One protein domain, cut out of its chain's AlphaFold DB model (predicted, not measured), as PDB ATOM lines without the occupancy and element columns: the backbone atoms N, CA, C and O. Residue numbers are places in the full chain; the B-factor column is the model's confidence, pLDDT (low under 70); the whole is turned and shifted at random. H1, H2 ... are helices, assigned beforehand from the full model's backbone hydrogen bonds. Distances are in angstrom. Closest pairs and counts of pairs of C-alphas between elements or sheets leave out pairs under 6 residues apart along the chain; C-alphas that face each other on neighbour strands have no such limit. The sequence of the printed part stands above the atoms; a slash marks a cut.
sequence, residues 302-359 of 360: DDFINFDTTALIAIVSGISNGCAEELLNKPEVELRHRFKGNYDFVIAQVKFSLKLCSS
ATOM      1  N   ASP A 302      44.458   6.485   2.758       51.03
ATOM      2  CA  ASP A 302      43.139   6.068   2.227       51.03
ATOM      3  C   ASP A 302      43.098   5.693   0.722       51.03
ATOM      4  O   ASP A 302      42.139   5.995   0.011       51.03
ATOM      5  N   ASP A 303      44.099   4.966   0.208       55.66
ATOM      6  CA  ASP A 303      44.094   4.477  -1.193       55.66
ATOM      7  C   ASP A 303      43.751   2.993  -1.374       55.66
ATOM      8  O   ASP A 303      44.140   2.340  -2.351       55.66
ATOM      9  N   PHE A 304      42.962   2.449  -0.450       58.28
ATOM     10  CA  PHE A 304      42.317   1.155  -0.639       58.28
ATOM     11  C   PHE A 304      40.921   1.340  -1.227       58.28
ATOM     12  O   PHE A 304      40.159   2.216  -0.819       58.28
ATOM     13  N   ILE A 305      40.557   0.486  -2.183       66.69
ATOM     14  CA  ILE A 305      39.174   0.394  -2.661       66.69
ATOM     15  C   ILE A 305      38.279   0.053  -1.460       66.69
ATOM     16  O   ILE A 305      38.430  -1.006  -0.848       66.69
ATOM     17  N   ASN A 306      37.364   0.961  -1.110       69.12
ATOM     18  CA  ASN A 306      36.413   0.741  -0.027       69.12
ATOM     19  C   ASN A 306      35.387  -0.313  -0.461       69.12
ATOM     20  O   ASN A 306      34.559  -0.057  -1.337       69.12
ATOM     21  N   PHE A 307      35.458  -1.501   0.135       66.00
ATOM     22  CA  PHE A 307      34.449  -2.535  -0.052       66.00
ATOM     23  C   PHE A 307      33.375  -2.409   1.018       66.00
ATOM     24  O   PHE A 307      33.670  -2.283   2.207       66.00
ATOM     25  N   ASP A 308      32.116  -2.516   0.601       73.62
ATOM     26  CA  ASP A 308      31.040  -2.701   1.557       73.62
ATOM     27  C   ASP A 308      31.225  -4.035   2.306       73.62
ATOM     28  O   ASP A 308      31.904  -4.967   1.856       73.62
ATOM     29  N   THR A 309      30.633  -4.141   3.496       69.12
ATOM     30  CA  THR A 309      30.766  -5.336   4.343       69.12
ATOM     31  C   THR A 309      30.332  -6.612   3.607       69.12
ATOM     32  O   THR A 309      30.890  -7.682   3.855       69.12
ATOM     33  N   THR A 310      29.398  -6.502   2.659       68.38
ATOM     34  CA  THR A 310      28.914  -7.606   1.819       68.38
ATOM     35  C   THR A 310      29.993  -8.121   0.869       68.38
ATOM     36  O   THR A 310      30.243  -9.328   0.842       68.38
ATOM     37  N   ALA A 311      30.679  -7.242   0.130       67.44
ATOM     38  CA  ALA A 311      31.762  -7.627  -0.774       67.44
ATOM     39  C   ALA A 311      32.931  -8.269  -0.016       67.44
ATOM     40  O   ALA A 311      33.469  -9.288  -0.451       67.44
ATOM     41  N   LEU A 312      33.267  -7.747   1.168       69.62
ATOM     42  CA  LEU A 312      34.315  -8.326   2.009       69.62
ATOM     43  C   LEU A 312      33.956  -9.751   2.471       69.62
ATOM     44  O   LEU A 312      34.785 -10.661   2.408       69.62
ATOM     45  N   ILE A 313      32.706  -9.965   2.892       69.06
ATOM     46  CA  ILE A 313      32.188 -11.284   3.279       69.06
ATOM     47  C   ILE A 313      32.213 -12.247   2.092       69.06
ATOM     48  O   ILE A 313      32.601 -13.404   2.271       69.06
ATOM     49  N   ALA A 314      31.834 -11.795   0.896       69.94
ATOM     50  CA  ALA A 314      31.835 -12.624  -0.305       69.94
ATOM     51  C   ALA A 314      33.251 -13.080  -0.685       69.94
ATOM     52  O   ALA A 314      33.449 -14.256  -0.991       69.94
ATOM     53  N   ILE A 315      34.245 -12.193  -0.593       68.69
ATOM     54  CA  ILE A 315      35.653 -12.513  -0.873       68.69
ATOM     55  C   ILE A 315      36.207 -13.493   0.171       68.69
ATOM     56  O   ILE A 315      36.735 -14.547  -0.182       68.69
ATOM     57  N   VAL A 316      36.045 -13.198   1.466       65.94
ATOM     58  CA  VAL A 316      36.581 -14.038   2.560       65.94
ATOM     59  C   VAL A 316      35.900 -15.408   2.611       65.94
ATOM     60  O   VAL A 316      36.535 -16.412   2.942       65.94
ATOM     61  N   SER A 317      34.619 -15.476   2.253       65.38
ATOM     62  CA  SER A 317      33.857 -16.728   2.229       65.38
ATOM     63  C   SER A 317      34.064 -17.537   0.943       65.38
ATOM     64  O   SER A 317      33.569 -18.660   0.859       65.38
ATOM     65  N   GLY A 318      34.806 -17.009  -0.041       65.69
ATOM     66  CA  GLY A 318      35.026 -17.657  -1.337       65.69
ATOM     67  C   GLY A 318      33.765 -17.734  -2.202       65.69
ATOM     68  O   GLY A 318      33.601 -18.686  -2.951       65.69
ATOM     69  N   ILE A 319      32.852 -16.770  -2.055       69.88
ATOM     70  CA  ILE A 319      31.602 -16.640  -2.826       69.88
ATOM     71  C   ILE A 319      31.835 -15.792  -4.095       69.88
ATOM     72  O   ILE A 319      31.037 -15.829  -5.028       69.88
ATOM     73  N   SER A 320      32.932 -15.028  -4.151       69.00
ATOM     74  CA  SER A 320      33.321 -14.223  -5.317       69.00
ATOM     75  C   SER A 320      33.707 -15.075  -6.536       69.00
ATOM     76  O   SER A 320      34.137 -16.216  -6.384       69.00
ATOM     77  N   ASN A 321      33.629 -14.491  -7.739       61.22
ATOM     78  CA  ASN A 321      34.085 -15.077  -9.013       61.22
ATOM     79  C   ASN A 321      33.450 -16.432  -9.395       61.22
ATOM     80  O   ASN A 321      34.122 -17.294  -9.947       61.22
ATOM     81  N   GLY A 322      32.156 -16.633  -9.125       60.50
ATOM     82  CA  GLY A 322      31.426 -17.826  -9.588       60.50
ATOM     83  C   GLY A 322      31.584 -19.073  -8.707       60.50
ATOM     84  O   GLY A 322      30.881 -20.056  -8.913       60.50
ATOM     85  N   CYS A 323      32.398 -19.019  -7.650       63.38
ATOM     86  CA  CYS A 323      32.602 -20.132  -6.711       63.38
ATOM     87  C   CYS A 323      31.401 -20.408  -5.776       63.38
ATOM     88  O   CYS A 323      31.465 -21.284  -4.911       63.38
ATOM     89  N   ALA A 324      30.288 -19.683  -5.932       70.56
ATOM     90  CA  ALA A 324      29.055 -19.889  -5.171       70.56
ATOM     91  C   ALA A 324      28.456 -21.294  -5.391       70.56
ATOM     92  O   ALA A 324      28.006 -21.926  -4.435       70.56
ATOM     93  N   GLU A 325      28.494 -21.804  -6.626       70.38
ATOM     94  CA  GLU A 325      28.019 -23.155  -6.958       70.38
ATOM     95  C   GLU A 325      28.948 -24.234  -6.387       70.38
ATOM     96  O   GLU A 325      28.488 -25.206  -5.785       70.38
ATOM     97  N   GLU A 326      30.264 -24.024  -6.476       72.25
ATOM     98  CA  GLU A 326      31.271 -24.911  -5.884       72.25
ATOM     99  C   GLU A 326      31.127 -25.006  -4.360       72.25
ATOM    100  O   GLU A 326      31.315 -26.077  -3.779       72.25
ATOM    101  N   LEU A 327      30.751 -23.905  -3.700       72.50
ATOM    102  CA  LEU A 327      30.500 -23.886  -2.262       72.50
ATOM    103  C   LEU A 327      29.230 -24.668  -1.881       72.50
ATOM    104  O   LEU A 327      29.220 -25.292  -0.822       72.50
ATOM    105  N   LEU A 328      28.184 -24.663  -2.721       74.94
ATOM    106  CA  LEU A 328      26.961 -25.459  -2.506       74.94
ATOM    107  C   LEU A 328      27.164 -26.953  -2.769       74.94
ATOM    108  O   LEU A 328      26.481 -27.770  -2.155       74.94
ATOM    109  N   ASN A 329      28.109 -27.309  -3.637       76.25
ATOM    110  CA  ASN A 329      28.439 -28.702  -3.942       76.25
ATOM    111  C   ASN A 329      29.249 -29.392  -2.825       76.25
ATOM    112  O   ASN A 329      29.476 -30.601  -2.884       76.25
ATOM    113  N   LYS A 330      29.678 -28.652  -1.792       80.62
ATOM    114  CA  LYS A 330      30.389 -29.205  -0.631       80.62
ATOM    115  C   LYS A 330      29.435 -29.809   0.411       80.62
ATOM    116  O   LYS A 330      28.364 -29.254   0.657       80.62
ATOM    117  N   PRO A 331      29.834 -30.889   1.112       81.25
ATOM    118  CA  PRO A 331      29.036 -31.467   2.191       81.25
ATOM    119  C   PRO A 331      28.765 -30.467   3.325       81.25
ATOM    120  O   PRO A 331      29.673 -29.772   3.789       81.25
ATOM    121  N   GLU A 332      27.538 -30.452   3.860       79.19
ATOM    122  CA  GLU A 332      27.132 -29.550   4.954       79.19
ATOM    123  C   GLU A 332      28.051 -29.645   6.183       79.19
ATOM    124  O   GLU A 332      28.364 -28.632   6.810       79.19
ATOM    125  N   VAL A 333      28.538 -30.847   6.503       79.00
ATOM    126  CA  VAL A 333      29.457 -31.087   7.627       79.00
ATOM    127  C   VAL A 333      30.771 -30.314   7.453       79.00
ATOM    128  O   VAL A 333      31.277 -29.728   8.412       79.00
ATOM    129  N   GLU A 334      31.297 -30.248   6.229       76.31
ATOM    130  CA  GLU A 334      32.514 -29.499   5.898       76.31
ATOM    131  C   GLU A 334      32.268 -27.987   5.999       76.31
ATOM    132  O   GLU A 334      33.076 -27.251   6.569       76.31
ATOM    133  N   LEU A 335      31.113 -27.521   5.521       75.25
ATOM    134  CA  LEU A 335      30.731 -26.108   5.559       75.25
ATOM    135  C   LEU A 335      30.474 -25.617   6.987       75.25
ATOM    136  O   LEU A 335      30.932 -24.536   7.353       75.25
ATOM    137  N   ARG A 336      29.820 -26.417   7.834       77.56
ATOM    138  CA  ARG A 336      29.639 -26.108   9.263       77.56
ATOM    139  C   ARG A 336      30.959 -26.120  10.026       77.56
ATOM    140  O   ARG A 336      31.130 -25.333  10.957       77.56
ATOM    141  N   HIS A 337      31.904 -26.973   9.630       75.25
ATOM    142  CA  HIS A 337      33.252 -26.960  10.191       75.25
ATOM    143  C   HIS A 337      34.046 -25.715   9.761       75.25
ATOM    144  O   HIS A 337      34.765 -25.142  10.583       75.25
ATOM    145  N   ARG A 338      33.905 -25.282   8.502       73.56
ATOM    146  CA  ARG A 338      34.587 -24.105   7.939       73.56
ATOM    147  C   ARG A 338      34.007 -22.783   8.451       73.56
ATOM    148  O   ARG A 338      34.767 -21.877   8.772       73.56
ATOM    149  N   PHE A 339      32.686 -22.685   8.584       76.12
ATOM    150  CA  PHE A 339      31.956 -21.470   8.965       76.12
ATOM    151  C   PHE A 339      31.268 -21.620  10.330       76.12
ATOM    152  O   PHE A 339      30.064 -21.385  10.470       76.12
ATOM    153  N   LYS A 340      32.024 -22.035  11.357       75.31
ATOM    154  CA  LYS A 340      31.497 -22.247  12.720       75.31
ATOM    155  C   LYS A 340      30.784 -20.990  13.232       75.31
ATOM    156  O   LYS A 340      31.404 -19.944  13.379       75.31
ATOM    157  N   GLY A 341      29.482 -21.114  13.501       72.38
ATOM    158  CA  GLY A 341      28.626 -20.029  14.004       72.38
ATOM    159  C   GLY A 341      28.020 -19.108  12.937       72.38
ATOM    160  O   GLY A 341      27.074 -18.400  13.252       72.38
ATOM    161  N   ASN A 342      28.492 -19.161  11.686       75.00
ATOM    162  CA  ASN A 342      28.036 -18.286  10.594       75.00
ATOM    163  C   ASN A 342      27.489 -19.056   9.378       75.00
ATOM    164  O   ASN A 342      27.194 -18.449   8.352       75.00
ATOM    165  N   TYR A 343      27.362 -20.383   9.477       79.19
ATOM    166  CA  TYR A 343      26.927 -21.257   8.385       79.19
ATOM    167  C   TYR A 343      25.626 -20.782   7.717       79.19
ATOM    168  O   TYR A 343      25.604 -20.587   6.503       79.19
ATOM    169  N   ASP A 344      24.572 -20.533   8.497       78.19
ATOM    170  CA  ASP A 344      23.258 -20.175   7.946       78.19
ATOM    171  C   ASP A 344      23.299 -18.835   7.194       78.19
ATOM    172  O   ASP A 344      22.686 -18.683   6.138       78.19
ATOM    173  N   PHE A 345      24.094 -17.884   7.694       79.44
ATOM    174  CA  PHE A 345      24.304 -16.587   7.060       79.44
ATOM    175  C   PHE A 345      25.086 -16.705   5.742       79.44
ATOM    176  O   PHE A 345      24.678 -16.135   4.729       79.44
ATOM    177  N   VAL A 346      26.170 -17.486   5.721       76.62
ATOM    178  CA  VAL A 346      26.983 -17.717   4.514       76.62
ATOM    179  C   VAL A 346      26.156 -18.412   3.430       76.62
ATOM    180  O   VAL A 346      26.163 -17.979   2.280       76.62
ATOM    181  N   ILE A 347      25.372 -19.434   3.784       79.50
ATOM    182  CA  ILE A 347      24.496 -20.133   2.830       79.50
ATOM    183  C   ILE A 347      23.381 -19.221   2.303       79.50
ATOM    184  O   ILE A 347      23.042 -19.298   1.120       79.50
ATOM    185  N   ALA A 348      22.820 -18.343   3.138       79.75
ATOM    186  CA  ALA A 348      21.840 -17.356   2.691       79.75
ATOM    187  C   ALA A 348      22.441 -16.387   1.656       79.75
ATOM    188  O   ALA A 348      21.811 -16.132   0.630       79.75
ATOM    189  N   GLN A 349      23.672 -15.920   1.879       75.38
ATOM    190  CA  GLN A 349      24.401 -15.049   0.948       75.38
ATOM    191  C   GLN A 349      24.731 -15.748  -0.378       75.38
ATOM    192  O   GLN A 349      24.513 -15.181  -1.446       75.38
ATOM    193  N   VAL A 350      25.168 -17.009  -0.334       76.31
ATOM    194  CA  VAL A 350      25.430 -17.824  -1.535       76.31
ATOM    195  C   VAL A 350      24.169 -17.974  -2.389       76.31
ATOM    196  O   VAL A 350      24.191 -17.727  -3.594       76.31
ATOM    197  N   LYS A 351      23.039 -18.322  -1.762       77.31
ATOM    198  CA  LYS A 351      21.745 -18.465  -2.453       77.31
ATOM    199  C   LYS A 351      21.230 -17.139  -3.011       77.31
ATOM    200  O   LYS A 351      20.590 -17.133  -4.060       77.31
ATOM    201  N   PHE A 352      21.471 -16.035  -2.309       75.75
ATOM    202  CA  PHE A 352      21.104 -14.699  -2.767       75.75
ATOM    203  C   PHE A 352      21.914 -14.289  -4.006       75.75
ATOM    204  O   PHE A 352      21.325 -13.860  -4.995       75.75
ATOM    205  N   SER A 353      23.228 -14.523  -3.991       66.12
ATOM    206  CA  SER A 353      24.127 -14.257  -5.123       66.12
ATOM    207  C   SER A 353      23.714 -15.020  -6.390       66.12
ATOM    208  O   SER A 353      23.551 -14.419  -7.450       66.12
ATOM    209  N   LEU A 354      23.413 -16.321  -6.276       70.31
ATOM    210  CA  LEU A 354      22.964 -17.128  -7.420       70.31
ATOM    211  C   LEU A 354      21.643 -16.630  -8.014       70.31
ATOM    212  O   LEU A 354      21.500 -16.573  -9.233       70.31
ATOM    213  N   LYS A 355      20.684 -16.217  -7.176       71.25
ATOM    214  CA  LYS A 355      19.417 -15.638  -7.653       71.25
ATOM    215  C   LYS A 355      19.625 -14.340  -8.434       71.25
ATOM    216  O   LYS A 355      18.953 -14.139  -9.441       71.25
ATOM    217  N   LEU A 356      20.549 -13.488  -7.993       63.38
ATOM    218  CA  LEU A 356      20.910 -12.259  -8.702       63.38
ATOM    219  C   LEU A 356      21.536 -12.553 -10.069       63.38
ATOM    220  O   LEU A 356      21.132 -11.945 -11.055       63.38
ATOM    221  N   CYS A 357      22.443 -13.528 -10.153       59.06
ATOM    222  CA  CYS A 357      23.051 -13.938 -11.422       59.06
ATOM    223  C   CYS A 357      22.078 -14.654 -12.373       59.06
ATOM    224  O   CYS A 357      22.292 -14.618 -13.573       59.06
ATOM    225  N   SER A 358      21.009 -15.270 -11.856       59.00
ATOM    226  CA  SER A 358      19.971 -15.935 -12.668       59.00
ATOM    227  C   SER A 358      18.931 -14.966 -13.255       59.00
ATOM    228  O   SER A 358      18.019 -15.401 -13.957       59.00
ATOM    229  N   SER A 359      18.989 -13.685 -12.875       52.34
ATOM    230  CA  SER A 359      17.998 -12.653 -13.226       52.34
ATOM    231  C   SER A 359      18.474 -11.704 -14.340       52.34
ATOM    232  O   SER A 359      17.770 -10.749 -14.670       52.34
TER     233      SER A 359
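This is residues 302 to 359 of the 360 residues of an uncharacterized protein of Gossypium raimondii (UniProt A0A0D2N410). Start at Asp 302 and you come in along a tail, residues 302 to 309, that sticks out from a small helical body. There three short helices, H1, H2 and H3, follow one another in a loose arc on one side of one longer helix, H4, which H2 touches, while H1 and H3 come near it crosswise. The printed part has 58 residues with four named helices, H1 H2 H3 H4 along the chain, and no named strand: all helix. It is only just compact, close to loose, with a radius of gyration of the C-alphas of 12.3 A, and flat, spanning 40 by 29 by 15 A.

Look first at H1, residues 309 to 316, and H4, residues 343 to 357: they are close but not clearly touching, about perpendicular at 80 degrees, with C-alphas 314 and 349 the closest at 7.9 A. Next, H2, residues 324 to 328, touches H4, where the closest C-alphas, of Ala 324 and Val 350, are 5.5 A apart. Then H3, residues 332 to 338, is close to H4 but not clearly touching, about perpendicular at 73 degrees, the closest C-alphas being those of Arg 336 and Tyr 343, 5.6 A apart. H1 and H3 are apart. In H1, H2, H3 and H4 every O i to N i+4 pair is within hydrogen-bond range.

Find C-alpha 309 at (30.766, -5.336, 4.343); from there H1 runs 10.6 A to Val 316. H2 spans 6.5 A and H3 9.7 A. H4 begins at C-alpha 343 (26.927, -21.257, 8.385) and runs 21.5 A to C-alpha 357 (23.051, -13.938, -11.422).

The C-alphas of Asp 302 and Pro 331, the two farthest apart, are 40.1 A from each other. The printed part has no cut and no long link. The mean pLDDT of the printed part is 70.6, with residues 302 to 307, 309 to 323, 353 and 356 to 359 under 70.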